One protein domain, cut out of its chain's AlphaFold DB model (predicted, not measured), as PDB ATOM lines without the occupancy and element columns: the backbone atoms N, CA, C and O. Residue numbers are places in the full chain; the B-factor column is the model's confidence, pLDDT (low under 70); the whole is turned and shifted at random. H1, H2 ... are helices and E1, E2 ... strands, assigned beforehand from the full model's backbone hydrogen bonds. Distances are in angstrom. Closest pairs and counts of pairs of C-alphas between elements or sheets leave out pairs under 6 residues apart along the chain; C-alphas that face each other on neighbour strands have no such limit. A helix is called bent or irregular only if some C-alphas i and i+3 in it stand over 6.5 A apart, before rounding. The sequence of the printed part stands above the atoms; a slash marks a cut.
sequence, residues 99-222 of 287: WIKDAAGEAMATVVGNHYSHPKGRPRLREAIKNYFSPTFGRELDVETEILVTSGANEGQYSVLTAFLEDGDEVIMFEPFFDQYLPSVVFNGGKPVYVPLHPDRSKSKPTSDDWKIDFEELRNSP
ATOM      1  N   TRP A  99      52.300  24.548  57.730       97.19
ATOM      2  CA  TRP A  99      51.386  25.646  58.049       97.19
ATOM      3  C   TRP A  99      50.106  25.663  57.188       97.19
ATOM      4  O   TRP A  99      49.059  26.092  57.661       97.19
ATOM      5  N   ILE A 100      50.150  25.158  55.945       96.62
ATOM      6  CA  ILE A 100      48.949  24.987  55.106       96.62
ATOM      7  C   ILE A 100      48.076  23.854  55.645       96.62
ATOM      8  O   ILE A 100      46.855  23.981  55.696       96.62
ATOM      9  N   LYS A 101      48.701  22.740  56.043       96.38
ATOM     10  CA  LYS A 101      47.986  21.593  56.614       96.38
ATOM     11  C   LYS A 101      47.320  21.969  57.937       96.38
ATOM     12  O   LYS A 101      46.174  21.585  58.151       96.38
ATOM     13  N   ASP A 102      48.001  22.754  58.768       97.25
ATOM     14  CA  ASP A 102      47.460  23.251  60.034       97.25
ATOM     15  C   ASP A 102      46.254  24.169  59.786       97.25
ATOM     16  O   ASP A 102      45.179  23.922  60.326       97.25
ATOM     17  N   ALA A 103      46.371  25.138  58.867       94.88
ATOM     18  CA  ALA A 103      45.263  26.022  58.490       94.88
ATOM     19  C   ALA A 103      44.052  25.260  57.915       94.88
ATOM     20  O   ALA A 103      42.901  25.616  58.180       94.88
ATOM     21  N   ALA A 104      44.289  24.199  57.137       94.75
ATOM     22  CA  ALA A 104      43.224  23.320  56.660       94.75
ATOM     23  C   ALA A 104      42.559  22.555  57.819       94.75
ATOM     24  O   ALA A 104      41.332  22.462  57.870       94.75
ATOM     25  N   GLY A 105      43.356  22.052  58.768       95.44
ATOM     26  CA  GLY A 105      42.871  21.406  59.988       95.44
ATOM     27  C   GLY A 105      41.994  22.331  60.833       95.44
ATOM     28  O   GLY A 105      40.892  21.950  61.222       95.44
ATOM     29  N   GLU A 106      42.436  23.570  61.047       94.25
ATOM     30  CA  GLU A 106      41.671  24.599  61.755       94.25
ATOM     31  C   GLU A 106      40.344  24.910  61.058       94.25
ATOM     32  O   GLU A 106      39.302  24.959  61.708       94.25
ATOM     33  N   ALA A 107      40.348  25.066  59.730       92.25
ATOM     34  CA  ALA A 107      39.128  25.335  58.974       92.25
ATOM     35  C   ALA A 107      38.087  24.215  59.147       92.25
ATOM     36  O   ALA A 107      36.910  24.508  59.380       92.25
ATOM     37  N   MET A 108      38.524  22.950  59.096       92.69
ATOM     38  CA  MET A 108      37.667  21.773  59.304       92.69
ATOM     39  C   MET A 108      37.148  21.649  60.742       92.69
ATOM     40  O   MET A 108      36.060  21.119  60.956       92.69
ATOM     41  N   ALA A 109      37.897  22.149  61.727       94.00
ATOM     42  CA  ALA A 109      37.519  22.083  63.138       94.00
ATOM     43  C   ALA A 109      36.380  23.051  63.521       94.00
ATOM     44  O   ALA A 109      35.847  22.966  64.627       94.00
ATOM     45  N   THR A 110      35.985  23.970  62.632       92.06
ATOM     46  CA  THR A 110      34.941  24.971  62.904       92.06
ATOM     47  C   THR A 110      33.617  24.646  62.212       92.06
ATOM     48  O   THR A 110      33.586  24.192  61.071       92.06
ATOM     49  N   VAL A 111      32.487  24.969  62.852       91.94
ATOM     50  CA  VAL A 111      31.146  24.813  62.244       91.94
ATOM     51  C   VAL A 111      30.987  25.693  60.997       91.94
ATOM     52  O   VAL A 111      30.443  25.252  59.988       91.94
ATOM     53  N   VAL A 112      31.526  26.917  61.023       87.94
ATOM     54  CA  VAL A 112      31.466  27.873  59.899       87.94
ATOM     55  C   VAL A 112      32.164  27.338  58.640       87.94
ATOM     56  O   VAL A 112      31.756  27.657  57.515       87.94
ATOM     57  N   GLY A 113      33.196  26.503  58.801       84.94
ATOM     58  CA  GLY A 113      33.865  25.807  57.700       84.94
ATOM     59  C   GLY A 113      32.957  24.826  56.949       84.94
ATOM     60  O   GLY A 113      33.160  24.613  55.757       84.94
ATOM     61  N   ASN A 114      31.910  24.315  57.606       89.31
ATOM     62  CA  ASN A 114      31.016  23.278  57.078       89.31
ATOM     63  C   ASN A 114      29.722  23.822  56.448       89.31
ATOM     64  O   ASN A 114      28.949  23.063  55.871       89.31
ATOM     65  N   HIS A 115      29.464  25.128  56.547       90.19
ATOM     66  CA  HIS A 115      28.325  25.770  55.885       90.19
ATOM     67  C   HIS A 115      28.658  26.186  54.450       90.19
ATOM     68  O   HIS A 115      29.829  26.387  54.103       90.19
ATOM     69  N   TYR A 116      27.611  26.381  53.637       92.25
ATOM     70  CA  TYR A 116      27.740  26.969  52.307       92.25
ATOM     71  C   TYR A 116      28.529  28.280  52.357       92.25
ATOM     72  O   TYR A 116      28.311  29.144  53.209       92.25
ATOM     73  N   SER A 117      29.463  28.416  51.418       90.56
ATOM     74  CA  SER A 117      30.168  29.669  51.182       90.56
ATOM     75  C   SER A 117      29.255  30.665  50.467       90.56
ATOM     76  O   SER A 117      28.280  30.291  49.819       90.56
ATOM     77  N   HIS A 118      29.628  31.944  50.515       93.69
ATOM     78  CA  HIS A 118      29.121  32.932  49.571       93.69
ATOM     79  C   HIS A 118      29.343  32.444  48.120       93.69
ATOM     80  O   HIS A 118      30.419  31.884  47.864       93.69
ATOM     81  N   PRO A 119      28.404  32.673  47.176       93.88
ATOM     82  CA  PRO A 119      28.490  32.157  45.803       93.88
ATOM     83  C   PRO A 119      29.757  32.565  45.045       93.88
ATOM     84  O   PRO A 119      30.271  31.792  44.250       93.88
ATOM     85  N   LYS A 120      30.300  33.757  45.332       95.50
ATOM     86  CA  LYS A 120      31.567  34.239  44.743       95.50
ATOM     87  C   LYS A 120      32.837  33.688  45.416       95.50
ATOM     88  O   LYS A 120      33.948  34.006  45.005       95.50
ATOM     89  N   GLY A 121      32.689  32.922  46.494       95.38
ATOM     90  CA  GLY A 121      33.779  32.485  47.367       95.38
ATOM     91  C   GLY A 121      33.800  33.189  48.724       95.38
ATOM     92  O   GLY A 121      33.257  34.287  48.901       95.38
ATOM     93  N   ARG A 122      34.440  32.544  49.710       94.31
ATOM     94  CA  ARG A 122      34.496  33.027  51.099       94.31
ATOM     95  C   ARG A 122      35.121  34.433  51.146       94.31
ATOM     96  O   ARG A 122      36.228  34.588  50.631       94.31
ATOM     97  N   PRO A 123      34.493  35.433  51.801       94.44
ATOM     98  CA  PRO A 123      35.005  36.808  51.835       94.44
ATOM     99  C   PRO A 123      36.471  36.911  52.269       94.44
ATOM    100  O   PRO A 123      37.272  37.535  51.587       94.44
ATOM    101  N   ARG A 124      36.861  36.184  53.326       94.75
ATOM    102  CA  ARG A 124      38.255  36.134  53.796       94.75
ATOM    103  C   ARG A 124      39.247  35.696  52.707       94.75
ATOM    104  O   ARG A 124      40.360  36.210  52.668       94.75
ATOM    105  N   LEU A 125      38.872  34.736  51.858       96.38
ATOM    106  CA  LEU A 125      39.724  34.279  50.757       96.38
ATOM    107  C   LEU A 125      39.813  35.345  49.660       96.38
ATOM    108  O   LEU A 125      40.908  35.619  49.185       96.38
ATOM    109  N   ARG A 126      38.691  35.986  49.306       97.88
ATOM    110  CA  ARG A 126      38.672  37.073  48.313       97.88
ATOM    111  C   ARG A 126      39.544  38.259  48.743       97.88
ATOM    112  O   ARG A 126      40.345  38.730  47.946       97.88
ATOM    113  N   GLU A 127      39.487  38.656  50.014       98.12
ATOM    114  CA  GLU A 127      40.373  39.688  50.583       98.12
ATOM    115  C   GLU A 127      41.853  39.288  50.534       98.12
ATOM    116  O   GLU A 127      42.719  40.087  50.178       98.12
ATOM    117  N   ALA A 128      42.171  38.030  50.854       98.19
ATOM    118  CA  ALA A 128      43.544  37.541  50.765       98.19
ATOM    119  C   ALA A 128      44.072  37.565  49.317       98.19
ATOM    120  O   ALA A 128      45.215  37.960  49.096       98.19
ATOM    121  N   ILE A 129      43.235  37.194  48.340       98.19
ATOM    122  CA  ILE A 129      43.556  37.267  46.906       98.19
ATOM    123  C   ILE A 129      43.800  38.723  46.492       98.19
ATOM    124  O   ILE A 129      44.842  39.010  45.904       98.19
ATOM    125  N   LYS A 130      42.898  39.648  46.851       98.25
ATOM    126  CA  LYS A 130      43.071  41.088  46.610       98.25
ATOM    127  C   LYS A 130      44.424  41.573  47.122       98.25
ATOM    128  O   LYS A 130      45.194  42.141  46.349       98.25
ATOM    129  N   ASN A 131      44.726  41.325  48.394       98.38
ATOM    130  CA  ASN A 131      45.946  41.817  49.036       98.38
ATOM    131  C   ASN A 131      47.220  41.227  48.419       98.38
ATOM    132  O   ASN A 131      48.243  41.904  48.362       98.38
ATOM    133  N   TYR A 132      47.160  39.982  47.945       98.19
ATOM    134  CA  TYR A 132      48.302  39.321  47.322       98.19
ATOM    135  C   TYR A 132      48.558  39.800  45.887       98.19
ATOM    136  O   TYR A 132      49.705  40.026  45.511       98.19
ATOM    137  N   PHE A 133      47.507  39.963  45.079       98.25
ATOM    138  CA  PHE A 133      47.652  40.236  43.647       98.25
ATOM    139  C   PHE A 133      47.608  41.719  43.269       98.25
ATOM    140  O   PHE A 133      48.193  42.081  42.248       98.25
ATOM    141  N   SER A 134      46.987  42.589  44.075       98.06
ATOM    142  CA  SER A 134      46.931  44.036  43.788       98.06
ATOM    143  C   SER A 134      48.319  44.661  43.539       98.06
ATOM    144  O   SER A 134      48.471  45.391  42.557       98.06
ATOM    145  N   PRO A 135      49.373  44.345  44.328       98.00
ATOM    146  CA  PRO A 135      50.714  44.870  44.064       98.00
ATOM    147  C   PRO A 135      51.278  44.426  42.708       98.00
ATOM    148  O   PRO A 135      51.845  45.241  41.986       98.00
ATOM    149  N   THR A 136      51.082  43.158  42.336       97.06
ATOM    150  CA  THR A 136      51.559  42.592  41.063       97.06
ATOM    151  C   THR A 136      50.866  43.229  39.859       97.06
ATOM    152  O   THR A 136      51.498  43.429  38.826       97.06
ATOM    153  N   PHE A 137      49.585  43.582  39.990       96.06
ATOM    154  CA  PHE A 137      48.839  44.284  38.944       96.06
ATOM    155  C   PHE A 137      49.050  45.805  38.944       96.06
ATOM    156  O   PHE A 137      48.556  46.480  38.044       96.06
ATOM    157  N   GLY A 138      49.747  46.360  39.942       97.06
ATOM    158  CA  GLY A 138      49.942  47.805  40.077       97.06
ATOM    159  C   GLY A 138      48.645  48.589  40.317       97.06
ATOM    160  O   GLY A 138      48.613  49.795  40.081       97.06
ATOM    161  N   ARG A 139      47.571  47.923  40.764       97.62
ATOM    162  CA  ARG A 139      46.268  48.531  41.063       97.62
ATOM    163  C   ARG A 139      45.538  47.759  42.152       97.62
ATOM    164  O   ARG A 139      45.752  46.561  42.315       97.62
ATOM    165  N   GLU A 140      44.638  48.430  42.858       97.50
ATOM    166  CA  GLU A 140      43.761  47.776  43.827       97.50
ATOM    167  C   GLU A 140      42.672  46.961  43.109       97.50
ATOM    168  O   GLU A 140      42.034  47.462  42.182       97.50
ATOM    169  N   LEU A 141      42.494  45.700  43.518       97.81
ATOM    170  CA  LEU A 141      41.404  44.839  43.046       97.81
ATOM    171  C   LEU A 141      40.143  45.035  43.904       97.81
ATOM    172  O   LEU A 141      40.228  45.091  45.132       97.81
ATOM    173  N   ASP A 142      38.969  45.070  43.281       97.56
ATOM    174  CA  ASP A 142      37.675  45.062  43.965       97.56
ATOM    175  C   ASP A 142      37.196  43.620  44.213       97.56
ATOM    176  O   ASP A 142      36.940  42.842  43.291       97.56
ATOM    177  N   VAL A 143      37.039  43.254  45.491       97.00
ATOM    178  CA  VAL A 143      36.593  41.913  45.896       97.00
ATOM    179  C   VAL A 143      35.184  41.574  45.419       97.00
ATOM    180  O   VAL A 143      34.868  40.388  45.293       97.00
ATOM    181  N   GLU A 144      34.325  42.570  45.191       95.19
ATOM    182  CA  GLU A 144      32.934  42.363  44.798       95.19
ATOM    183  C   GLU A 144      32.762  42.203  43.291       95.19
ATOM    184  O   GLU A 144      31.859  41.474  42.866       95.19
ATOM    185  N   THR A 145      33.615  42.823  42.481       96.19
ATOM    186  CA  THR A 145      33.446  42.850  41.021       96.19
ATOM    187  C   THR A 145      34.536  42.103  40.256       96.19
ATOM    188  O   THR A 145      34.269  41.639  39.151       96.19
ATOM    189  N   GLU A 146      35.718  41.891  40.842       96.62
ATOM    190  CA  GLU A 146      36.893  41.391  40.110       96.62
ATOM    191  C   GLU A 146      37.432  40.048  40.620       96.62
ATOM    192  O   GLU A 146      38.385  39.511  40.055       96.62
ATOM    193  N   ILE A 147      36.844  39.479  41.681       97.31
ATOM    194  CA  ILE A 147      37.315  38.223  42.281       97.31
ATOM    195  C   ILE A 147      36.176  37.208  42.402       97.31
ATOM    196  O   ILE A 147      35.227  37.383  43.170       97.31
ATOM    197  N   LEU A 148      36.341  36.086  41.701       97.19
ATOM    198  CA  LEU A 148      35.493  34.901  41.783       97.19
ATOM    199  C   LEU A 148      36.359  33.679  42.107       97.19
ATOM    200  O   LEU A 148      37.332  33.398  41.413       97.19
ATOM    201  N   VAL A 149      36.017  32.960  43.176       97.75
ATOM    202  CA  VAL A 149      36.702  31.717  43.556       97.75
ATOM    203  C   VAL A 149      36.065  30.538  42.834       97.75
ATOM    204  O   VAL A 149      34.859  30.331  42.937       97.75
ATOM    205  N   THR A 150      36.902  29.742  42.180       97.44
ATOM    206  CA  THR A 150      36.520  28.567  41.392       97.44
ATOM    207  C   THR A 150      37.112  27.291  41.996       97.44
ATOM    208  O   THR A 150      38.043  27.327  42.809       97.44
ATOM    209  N   SER A 151      36.587  26.132  41.606       95.94
ATOM    210  CA  SER A 151      37.109  24.803  41.925       95.94
ATOM    211  C   SER A 151      38.368  24.503  41.104       95.94
ATOM    212  O   SER A 151      38.404  23.607  40.256       95.94
ATOM    213  N   GLY A 152      39.426  25.265  41.377       95.44
ATOM    214  CA  GLY A 152      40.692  25.194  40.663       95.44
ATOM    215  C   GLY A 152      40.677  25.949  39.332       95.44
ATOM    216  O   GLY A 152      39.646  26.427  38.854       95.44
ATOM    217  N   ALA A 153      41.860  26.048  38.723       94.56
ATOM    218  CA  ALA A 153      42.049  26.774  37.467       94.56
ATOM    219  C   ALA A 153      41.236  26.168  36.310       94.56
ATOM    220  O   ALA A 153      40.708  26.904  35.486       94.56
ATOM    221  N   ASN A 154      41.069  24.843  36.302       94.00
ATOM    222  CA  ASN A 154      40.320  24.113  35.281       94.00
ATOM    223  C   ASN A 154      38.843  24.522  35.216       94.00
ATOM    224  O   ASN A 154      38.322  24.753  34.128       94.00
ATOM    225  N   GLU A 155      38.169  24.629  36.367       96.12
ATOM    226  CA  GLU A 155      36.780  25.101  36.399       96.12
ATOM    227  C   GLU A 155      36.705  26.587  36.063       96.12
ATOM    228  O   GLU A 155      35.858  26.978  35.273       96.12
ATOM    229  N   GLY A 156      37.639  27.400  36.569       96.50
ATOM    230  CA  GLY A 156      37.652  28.827  36.248       96.50
ATOM    231  C   GLY A 156      37.810  29.104  34.756       96.50
ATOM    232  O   GLY A 156      37.073  29.912  34.200       96.50
ATOM    233  N   GLN A 157      38.707  28.382  34.086       95.88
ATOM    234  CA  GLN A 157      38.855  28.477  32.642       95.88
ATOM    235  C   GLN A 157      37.575  28.045  31.912       95.88
ATOM    236  O   GLN A 157      37.114  28.747  31.011       95.88
ATOM    237  N   TYR A 158      37.002  26.900  32.289       95.94
ATOM    238  CA  TYR A 158      35.777  26.399  31.672       95.94
ATOM    239  C   TYR A 158      34.621  27.396  31.832       95.94
ATOM    240  O   TYR A 158      33.945  27.708  30.855       95.94
ATOM    241  N   SER A 159      34.450  27.960  33.029       96.56
ATOM    242  CA  SER A 159      33.417  28.950  33.341       96.56
ATOM    243  C   SER A 159      33.546  30.224  32.504       96.56
ATOM    244  O   SER A 159      32.528  30.759  32.075       96.56
ATOM    245  N   VAL A 160      34.768  30.683  32.203       95.81
ATOM    246  CA  VAL A 160      34.990  31.798  31.261       95.81
ATOM    247  C   VAL A 160      34.517  31.421  29.858       95.81
ATOM    248  O   VAL A 160      33.733  32.150  29.261       95.81
ATOM    249  N   LEU A 161      34.932  30.267  29.335       95.62
ATOM    250  CA  LEU A 161      34.535  29.841  27.988       95.62
ATOM    251  C   LEU A 161      33.016  29.660  27.871       95.62
ATOM    252  O   LEU A 161      32.421  30.105  26.900       95.62
ATOM    253  N   THR A 162      32.371  29.080  28.882       95.88
ATOM    254  CA  THR A 162      30.908  28.944  28.927       95.88
ATOM    255  C   THR A 162      30.185  30.287  29.045       95.88
ATOM    256  O   THR A 162      29.071  30.411  28.549       95.88
ATOM    257  N   ALA A 163      30.773  31.284  29.708       96.69
ATOM    258  CA  ALA A 163      30.142  32.591  29.882       96.69
ATOM    259  C   ALA A 163      30.231  33.488  28.637       96.69
ATOM    260  O   ALA A 163      29.388  34.370  28.490       96.69
ATOM    261  N   PHE A 164      31.248  33.301  27.789       96.12
ATOM    262  CA  PHE A 164      31.561  34.238  26.704       96.12
ATOM    263  C   PHE A 164      31.464  33.665  25.287       96.12
ATOM    264  O   PHE A 164      31.376  34.468  24.366       96.12
ATOM    265  N   LEU A 165      31.510  32.343  25.090       96.31
ATOM    266  CA  LEU A 165      31.436  31.764  23.745       96.31
ATOM    267  C   LEU A 165      29.995  31.554  23.287       96.31
ATOM    268  O   LEU A 165      29.203  30.916  23.983       96.31
ATOM    269  N   GLU A 166      29.716  32.000  22.068       95.75
ATOM    270  CA  GLU A 166      28.563  31.589  21.277       95.75
ATOM    271  C   GLU A 166      28.955  30.528  20.233       95.75
ATOM    272  O   GLU A 166      30.132  30.279  19.946       95.75
ATOM    273  N   ASP A 167      27.950  29.868  19.652       94.19
ATOM    274  CA  ASP A 167      28.180  28.857  18.617       94.19
ATOM    275  C   ASP A 167      28.860  29.466  17.384       94.19
ATOM    276  O   ASP A 167      28.352  30.390  16.747       94.19
ATOM    277  N   GLY A 168      30.010  28.904  17.021       92.31
ATOM    278  CA  GLY A 168      30.795  29.332  15.874       92.31
ATOM    279  C   GLY A 168      31.835  30.416  16.146       92.31
ATOM    280  O   GLY A 168      32.593  30.689  15.212       92.31
ATOM    281  N   ASP A 169      31.920  30.963  17.365       95.75
ATOM    282  CA  ASP A 169      32.956  31.928  17.752       95.75
ATOM    283  C   ASP A 169      34.360  31.339  17.611       95.75
ATOM    284  O   ASP A 169      34.608  30.180  17.947       95.75
ATOM    285  N   GLU A 170      35.308  32.146  17.142       94.75
ATOM    286  CA  GLU A 170      36.702  31.735  16.994       94.75
ATOM    287  C   GLU A 170      37.504  31.975  18.280       94.75
ATOM    288  O   GLU A 170      37.455  33.049  18.879       94.75
ATOM    289  N   VAL A 171      38.293  30.978  18.689       94.94
ATOM    290  CA  VAL A 171      39.170  31.055  19.865       94.94
ATOM    291  C   VAL A 171      40.615  30.850  19.444       94.94
ATOM    292  O   VAL A 171      41.000  29.758  19.032       94.94
ATOM    293  N   ILE A 172      41.426  31.897  19.590       92.94
ATOM    294  CA  ILE A 172      42.857  31.856  19.276       92.94
ATOM    295  C   ILE A 172      43.590  30.976  20.297       92.94
ATOM    296  O   ILE A 172      43.507  31.199  21.506       92.94
ATOM    297  N   MET A 173      44.340  29.993  19.806       93.25
ATOM    298  CA  MET A 173      45.093  29.031  20.607       93.25
ATOM    299  C   MET A 173      46.555  28.989  20.160       93.25
ATOM    300  O   MET A 173      46.867  28.495  19.079       93.25
ATOM    301  N   PHE A 174      47.460  29.476  21.011       93.00
ATOM    302  CA  PHE A 174      48.898  29.430  20.740       93.00
ATOM    303  C   PHE A 174      49.458  28.020  20.948       93.00
ATOM    304  O   PHE A 174      49.292  27.454  22.028       93.00
ATOM    305  N   GLU A 175      50.133  27.453  19.948       94.00
ATOM    306  CA  GLU A 175      50.733  26.118  20.061       94.00
ATOM    307  C   GLU A 175      52.205  26.186  20.511       94.00
ATOM    308  O   GLU A 175      52.962  26.991  19.969       94.00
ATOM    309  N   PRO A 176      52.653  25.314  21.440       94.25
ATOM    310  CA  PRO A 176      51.862  24.297  22.141       94.25
ATOM    311  C   PRO A 176      50.968  24.893  23.245       94.25
ATOM    312  O   PRO A 176      51.409  25.732  24.029       94.25
ATOM    313  N   PHE A 177      49.727  24.408  23.345       93.75
ATOM    314  CA  PHE A 177      48.754  24.809  24.370       93.75
ATOM    315  C   PHE A 177      48.510  23.702  25.403       93.75
ATOM    316  O   PHE A 177      48.817  22.530  25.177       93.75
ATOM    317  N   PHE A 178      47.900  24.066  26.536       92.88
ATOM    318  CA  PHE A 178      47.380  23.092  27.495       92.88
ATOM    319  C   PHE A 178      46.170  22.370  26.891       92.88
ATOM    320  O   PHE A 178      45.186  22.995  26.499       92.88
ATOM    321  N   ASP A 179      46.248  21.048  26.786       90.56
ATOM    322  CA  ASP A 179      45.348  20.225  25.977       90.56
ATOM    323  C   ASP A 179      43.868  20.342  26.368       90.56
ATOM    324  O   ASP A 179      43.005  20.251  25.496       90.56
ATOM    325  N   GLN A 180      43.568  20.633  27.639       90.81
ATOM    326  CA  GLN A 180      42.208  20.871  28.134       90.81
ATOM    327  C   GLN A 180      41.506  22.080  27.480       90.81
ATOM    328  O   GLN A 180      40.271  22.162  27.488       90.81
ATOM    329  N   TYR A 181      42.256  23.007  26.883       94.06
ATOM    330  CA  TYR A 181      41.690  24.177  26.210       94.06
ATOM    331  C   TYR A 181      40.782  23.747  25.053       94.06
ATOM    332  O   TYR A 181      39.641  24.190  24.960       94.06
ATOM    333  N   LEU A 182      41.253  22.807  24.231       93.69
ATOM    334  CA  LEU A 182      40.554  22.340  23.038       93.69
ATOM    335  C   LEU A 182      39.153  21.762  23.325       93.69
ATOM    336  O   LEU A 182      38.189  22.246  22.732       93.69
ATOM    337  N   PRO A 183      38.976  20.750  24.201       92.88
ATOM    338  CA  PRO A 183      37.646  20.232  24.499       92.88
ATOM    339  C   PRO A 183      36.758  21.293  25.150       92.88
ATOM    340  O   PRO A 183      35.569  21.325  24.859       92.88
ATOM    341  N   SER A 184      37.307  22.196  25.970       94.31
ATOM    342  CA  SER A 184      36.510  23.258  26.600       94.31
ATOM    343  C   SER A 184      35.975  24.265  25.576       94.31
ATOM    344  O   SER A 184      34.833  24.700  25.694       94.31
ATOM    345  N   VAL A 185      36.762  24.597  24.550       95.44
ATOM    346  CA  VAL A 185      36.341  25.455  23.432       95.44
ATOM    347  C   VAL A 185      35.267  24.759  22.596       95.44
ATOM    348  O   VAL A 185      34.157  25.272  22.467       95.44
ATOM    349  N   VAL A 186      35.552  23.553  22.092       94.50
ATOM    350  CA  VAL A 186      34.648  22.853  21.159       94.50
ATOM    351  C   VAL A 186      33.346  22.428  21.848       94.50
ATOM    352  O   VAL A 186      32.277  22.487  21.244       94.50
ATOM    353  N   PHE A 187      33.381  22.040  23.129       94.38
ATOM    354  CA  PHE A 187      32.170  21.682  23.880       94.38
ATOM    355  C   PHE A 187      31.200  22.860  24.067       94.38
ATOM    356  O   PHE A 187      29.983  22.651  24.157       94.38
ATOM    357  N   ASN A 188      31.730  24.086  24.104       94.56
ATOM    358  CA  ASN A 188      30.958  25.325  24.180       94.56
ATOM    359  C   ASN A 188      30.637  25.920  22.791       94.56
ATOM    360  O   ASN A 188      30.129  27.027  22.728       94.56
ATOM    361  N   GLY A 189      30.871  25.190  21.690       92.88
ATOM    362  CA  GLY A 189      30.525  25.630  20.326       92.88
ATOM    363  C   GLY A 189      31.590  26.491  19.638       92.88
ATOM    364  O   GLY A 189      31.441  26.837  18.467       92.88
ATOM    365  N   GLY A 190      32.692  26.790  20.328       94.88
ATOM    366  CA  GLY A 190      33.791  27.564  19.766       94.88
ATOM    367  C   GLY A 190      34.614  26.783  18.737       94.88
ATOM    368  O   GLY A 190      34.759  25.556  18.799       94.88
ATOM    369  N   LYS A 191      35.211  27.520  17.804       94.19
ATOM    370  CA  LYS A 191      36.120  27.040  16.765       94.19
ATOM    371  C   LYS A 191      37.557  27.419  17.127       94.19
ATOM    372  O   LYS A 191      37.880  28.603  17.167       94.19
ATOM    373  N   PRO A 192      38.443  26.449  17.392       93.44
ATOM    374  CA  PRO A 192      39.838  26.756  17.678       93.44
ATOM    375  C   PRO A 192      40.546  27.285  16.421       93.44
ATOM    376  O   PRO A 192      40.480  26.664  15.359       93.44
ATOM    377  N   VAL A 193      41.253  28.403  16.566       92.38
ATOM    378  CA  VAL A 193      42.148  28.987  15.559       92.38
ATOM    379  C   VAL A 193      43.571  28.881  16.089       92.38
ATOM    380  O   VAL A 193      43.930  29.525  17.074       92.38
ATOM    381  N   TYR A 194      44.375  28.026  15.468       91.81
ATOM    382  CA  TYR A 194      45.709  27.694  15.960       91.81
ATOM    383  C   TYR A 194      46.750  28.700  15.478       91.81
ATOM    384  O   TYR A 194      46.759  29.073  14.307       91.81
ATOM    385  N   VAL A 195      47.636  29.109  16.384       91.38
ATOM    386  CA  VAL A 195      48.752  30.016  16.098       91.38
ATOM    387  C   VAL A 195      50.039  29.368  16.603       91.38
ATOM    388  O   VAL A 195      50.313  29.407  17.807       91.38
ATOM    389  N   PRO A 196      50.826  28.724  15.730       92.50
ATOM    390  CA  PRO A 196      52.016  28.012  16.158       92.50
ATOM    391  C   PRO A 196      53.127  28.971  16.594       92.50
ATOM    392  O   PRO A 196      53.423  29.968  15.938       92.50
ATOM    393  N   LEU A 197      53.785  28.649  17.708       93.56
ATOM    394  CA  LEU A 197      55.064  29.255  18.055       93.56
ATOM    395  C   LEU A 197      56.179  28.616  17.219       93.56
ATOM    396  O   LEU A 197      56.258  27.394  17.074       93.56
ATOM    397  N   HIS A 198      57.096  29.448  16.733       92.56
ATOM    398  CA  HIS A 198      58.209  29.028  15.889       92.56
ATOM    399  C   HIS A 198      59.510  28.987  16.690       92.56
ATOM    400  O   HIS A 198      59.956  30.033  17.170       92.56
ATOM    401  N   PRO A 199      60.152  27.815  16.840       91.62
ATOM    402  CA  PRO A 199      61.463  27.734  17.466       91.62
ATOM    403  C   PRO A 199      62.551  28.287  16.540       91.62
ATOM    404  O   PRO A 199      62.525  28.051  15.328       91.62
ATOM    405  N   ASP A 200      63.576  28.919  17.114       90.19
ATOM    406  CA  ASP A 200      64.809  29.228  16.385       90.19
ATOM    407  C   ASP A 200      65.571  27.939  16.030       90.19
ATOM    408  O   ASP A 200      66.292  27.351  16.842       90.19
ATOM    409  N   ARG A 201      65.419  27.504  14.776       88.75
ATOM    410  CA  ARG A 201      66.052  26.287  14.243       88.75
ATOM    411  C   ARG A 201      67.550  26.440  13.975       88.75
ATOM    412  O   ARG A 201      68.203  25.444  13.675       88.75
ATOM    413  N   SER A 202      68.102  27.652  14.057       91.88
ATOM    414  CA  SER A 202      69.540  27.878  13.871       91.88
ATOM    415  C   SER A 202      70.362  27.468  15.098       91.88
ATOM    416  O   SER A 202      71.558  27.184  14.986       91.88
ATOM    417  N   LYS A 203      69.728  27.393  16.275       90.31
ATOM    418  CA  LYS A 203      70.381  27.049  17.539       90.31
ATOM    419  C   LYS A 203      70.370  25.543  17.772       90.31
ATOM    420  O   LYS A 203      69.347  24.880  17.657       90.31
ATOM    421  N   SER A 204      71.509  25.000  18.202       90.31
ATOM    422  CA  SER A 204      71.631  23.579  18.563       90.31
ATOM    423  C   SER A 204      70.943  23.220  19.887       90.31
ATOM    424  O   SER A 204      70.651  22.050  20.130       90.31
ATOM    425  N   LYS A 205      70.694  24.215  20.751       89.69
ATOM    426  CA  LYS A 205      69.976  24.087  22.028       89.69
ATOM    427  C   LYS A 205      69.090  25.321  22.256       89.69
ATOM    428  O   LYS A 205      69.500  26.212  23.000       89.69
ATOM    429  N   PRO A 206      67.932  25.416  21.583       88.19
ATOM    430  CA  PRO A 206      67.010  26.522  21.788       88.19
ATOM    431  C   PRO A 206      66.437  26.485  23.211       88.19
ATOM    432  O   PRO A 206      66.220  25.421  23.794       88.19
ATOM    433  N   THR A 207      66.208  27.665  23.767       92.75
ATOM    434  CA  THR A 207      65.529  27.901  25.043       92.75
ATOM    435  C   THR A 207      64.084  28.326  24.786       92.75
ATOM    436  O   THR A 207      63.725  28.645  23.654       92.75
ATOM    437  N   SER A 208      63.238  28.362  25.816       90.69
ATOM    438  CA  SER A 208      61.858  28.847  25.659       90.69
ATOM    439  C   SER A 208      61.789  30.295  25.147       90.69
ATOM    440  O   SER A 208      60.878  30.616  24.393       90.69
ATOM    441  N   ASP A 209      62.781  31.136  25.462       92.88
ATOM    442  CA  ASP A 209      62.862  32.525  24.977       92.88
ATOM    443  C   ASP A 209      63.113  32.624  23.461       92.88
ATOM    444  O   ASP A 209      62.867  33.671  22.849       92.88
ATOM    445  N   ASP A 210      63.594  31.543  22.841       92.69
ATOM    446  CA  ASP A 210      63.877  31.464  21.407       92.69
ATOM    447  C   ASP A 210      62.638  31.133  20.564       92.69
ATOM    448  O   ASP A 210      62.700  31.208  19.337       92.69
ATOM    449  N   TRP A 211      61.516  30.782  21.196       93.25
ATOM    450  CA  TRP A 211      60.245  30.561  20.511       93.25
ATOM    451  C   TRP A 211      59.551  31.897  20.261       93.25
ATOM    452  O   TRP A 211      59.369  32.696  21.183       93.25
ATOM    453  N   LYS A 212      59.175  32.159  19.008       92.44
ATOM    454  CA  LYS A 212      58.567  33.427  18.585       92.44
ATOM    455  C   LYS A 212      57.202  33.208  17.951       92.44
ATOM    456  O   LYS A 212      56.965  32.196  17.300       92.44
ATOM    457  N   ILE A 213      56.328  34.190  18.129       89.69
ATOM    458  CA  ILE A 213      55.080  34.306  17.374       89.69
ATOM    459  C   ILE A 213      55.419  34.996  16.055       89.69
ATOM    460  O   ILE A 213      56.036  36.066  16.069       89.69
ATOM    461  N   ASP A 214      55.005  34.412  14.935       87.69
ATOM    462  CA  ASP A 214      54.938  35.147  13.678       87.69
ATOM    463  C   ASP A 214      53.664  36.003  13.694       87.69
ATOM    464  O   ASP A 214      52.538  35.507  13.623       87.69
ATOM    465  N   PHE A 215      53.839  37.313  13.862       81.12
ATOM    466  CA  PHE A 215      52.710  38.230  13.934       81.12
ATOM    467  C   PHE A 215      52.032  38.459  12.577       81.12
ATOM    468  O   PHE A 215      50.891  38.911  12.581       81.12
ATOM    469  N   GLU A 216      52.677  38.157  11.444       77.75
ATOM    470  CA  GLU A 216      51.998  38.167  10.140       77.75
ATOM    471  C   GLU A 216      51.100  36.939   9.989       77.75
ATOM    472  O   GLU A 216      49.953  37.062   9.567       77.75
ATOM    473  N   GLU A 217      51.571  35.762  10.411       76.31
ATOM    474  CA  GLU A 217      50.738  34.553  10.475       76.31
ATOM    475  C   GLU A 217      49.515  34.763  11.381       76.31
ATOM    476  O   GLU A 217      48.400  34.416  11.000       76.31
ATOM    477  N   LEU A 218      49.703  35.420  12.532       76.56
ATOM    478  CA  LEU A 218      48.610  35.800  13.433       76.56
ATOM    479  C   LEU A 218      47.643  36.824  12.805       76.56
ATOM    480  O   LEU A 218      46.437  36.751  13.043       76.56
ATOM    481  N   ARG A 219      48.154  37.797  12.035       65.75
ATOM    482  CA  ARG A 219      47.355  38.854  11.380       65.75
ATOM    483  C   ARG A 219      46.537  38.350  10.195       65.75
ATOM    484  O   ARG A 219      45.471  38.901   9.939       65.75
ATOM    485  N   ASN A 220      46.978  37.287   9.526       55.53
ATOM    486  CA  ASN A 220      46.307  36.689   8.367       55.53
ATOM    487  C   ASN A 220      44.984  35.962   8.700       55.53
ATOM    488  O   ASN A 220      44.531  35.117   7.924       55.53
ATOM    489  N   SER A 221      44.317  36.300   9.813       54.03
ATOM    490  CA  SER A 221      42.915  35.930  10.013       54.03
ATOM    491  C   SER A 221      42.094  36.520   8.855       54.03
ATOM    492  O   SER A 221      42.075  37.744   8.681       54.03
ATOM    493  N   PRO A 222      41.402  35.688   8.052       53.88
ATOM    494  CA  PRO A 222      40.737  36.119   6.821       53.88
ATOM    495  C   PRO A 222      39.705  37.238   7.026       53.88
ATOM    496  O   PRO A 222      39.342  37.922   6.069       53.88
TER     497      PRO A 222
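AT A GLANCE: This is residues 99 to 222 of the 287 residues of the protein "Aminotran_1_2 domain-containing protein" of Phlebia centrifuga (UniProt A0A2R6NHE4). A loose string of small parts runs from a narrow three-stranded sheet, E1 E2 E3, through H4 between the two ends, to H3 and then to H1 and H2 at the far end. H5 and H6 graze the sheet, and the hairpin of E2 and E3 reaches out through a long loop, residues 200 to 210. The printed part has 124 residues with six named helices and three named strands, in the order H1 H2 H3 H4 E1 H5 E2 E3 H6; the sheet is mixed, in the order E1 E2 E3, and the class is mixed, helices and strands. It is only just loose, close to extended, with a radius of gyration of the C-alphas of 20.2 A and spans of 59 by 40 by 28 A.

IN THESE COORDINATES: E2, residues 191 to 199, is 25.4 A long and starts at C-alpha 191 (36.120, 27.040, 16.765). E1 is residues 170 to 175, 15.4 A, and E3 residues 211 to 213, 7.1 A. H5 is residues 181 to 187, 10.1 A, and H6 residues 215 to 219, 6.0 A. H4, residues 152 to 164, is 19.0 A long. H3, residues 123 to 137, is 20.3 A long and only just irregular: C-alphas 132 and 135 are 6.9 A apart. H1, residues 99 to 108, 14.3 A, begins at C-alpha 99 (51.386, 25.646, 58.049); H2 is residues 111 to 114, 5.4 A.

HOW THE PARTS SIT: E1 and E2 are parallel at 24 degrees, with N 173 and O 193 2.8 A apart, within hydrogen-bond range. E2 and E3 form an antiparallel hairpin at 135 degrees, with N 198 and O 212 at 2.8 A. The pairing is staggered: E2 pairs with E1 over residues 191 to 196 and with E3 over 197 to 199. E1, H5 and E2 make a strand-helix-strand unit, two parallel neighbour strands with a helix between, and its crossover is right-handed. H5 only grazes the sheet with residues 181 to 186; its closest C-alphas to E2 are those of Val 185 and Lys 191, 6.9 A. H6 only grazes it with residues 215 to 218; the closest C-alphas of E2 and H6 are those of Val 195 and Leu 218, 6.4 A. H4, with residues 158 to 161 alone, only just touches H5, with 3 pairs of C-alphas within 8 A, the closest those of Tyr 158 and Ser 184, 6.0 A; they run the same way at a steep tilt of 45 degrees. H3 is apart from H4, H2 and H1. H1 and H2 are close but not clearly touching, with the C-alphas of Ala 107 and Gly 113 5.4 A apart. Each O i to N i+4 pair is within hydrogen-bond range in H1, H4, H5 and H6, and 9 of 11 in H3; H2 is too short for such a pair.

THE WHOLE: The two C-alphas farthest apart, those of Val 111 and Ser 202, are 61.8 A apart. Residues 105 to 112, of which 105 to 108 belong to H1, stand free. The printed part has no cut. The links H3 to H4 and E2 to E3 are long. The mean pLDDT of the printed part is 92.6, and residues 219 to 222 are under 70.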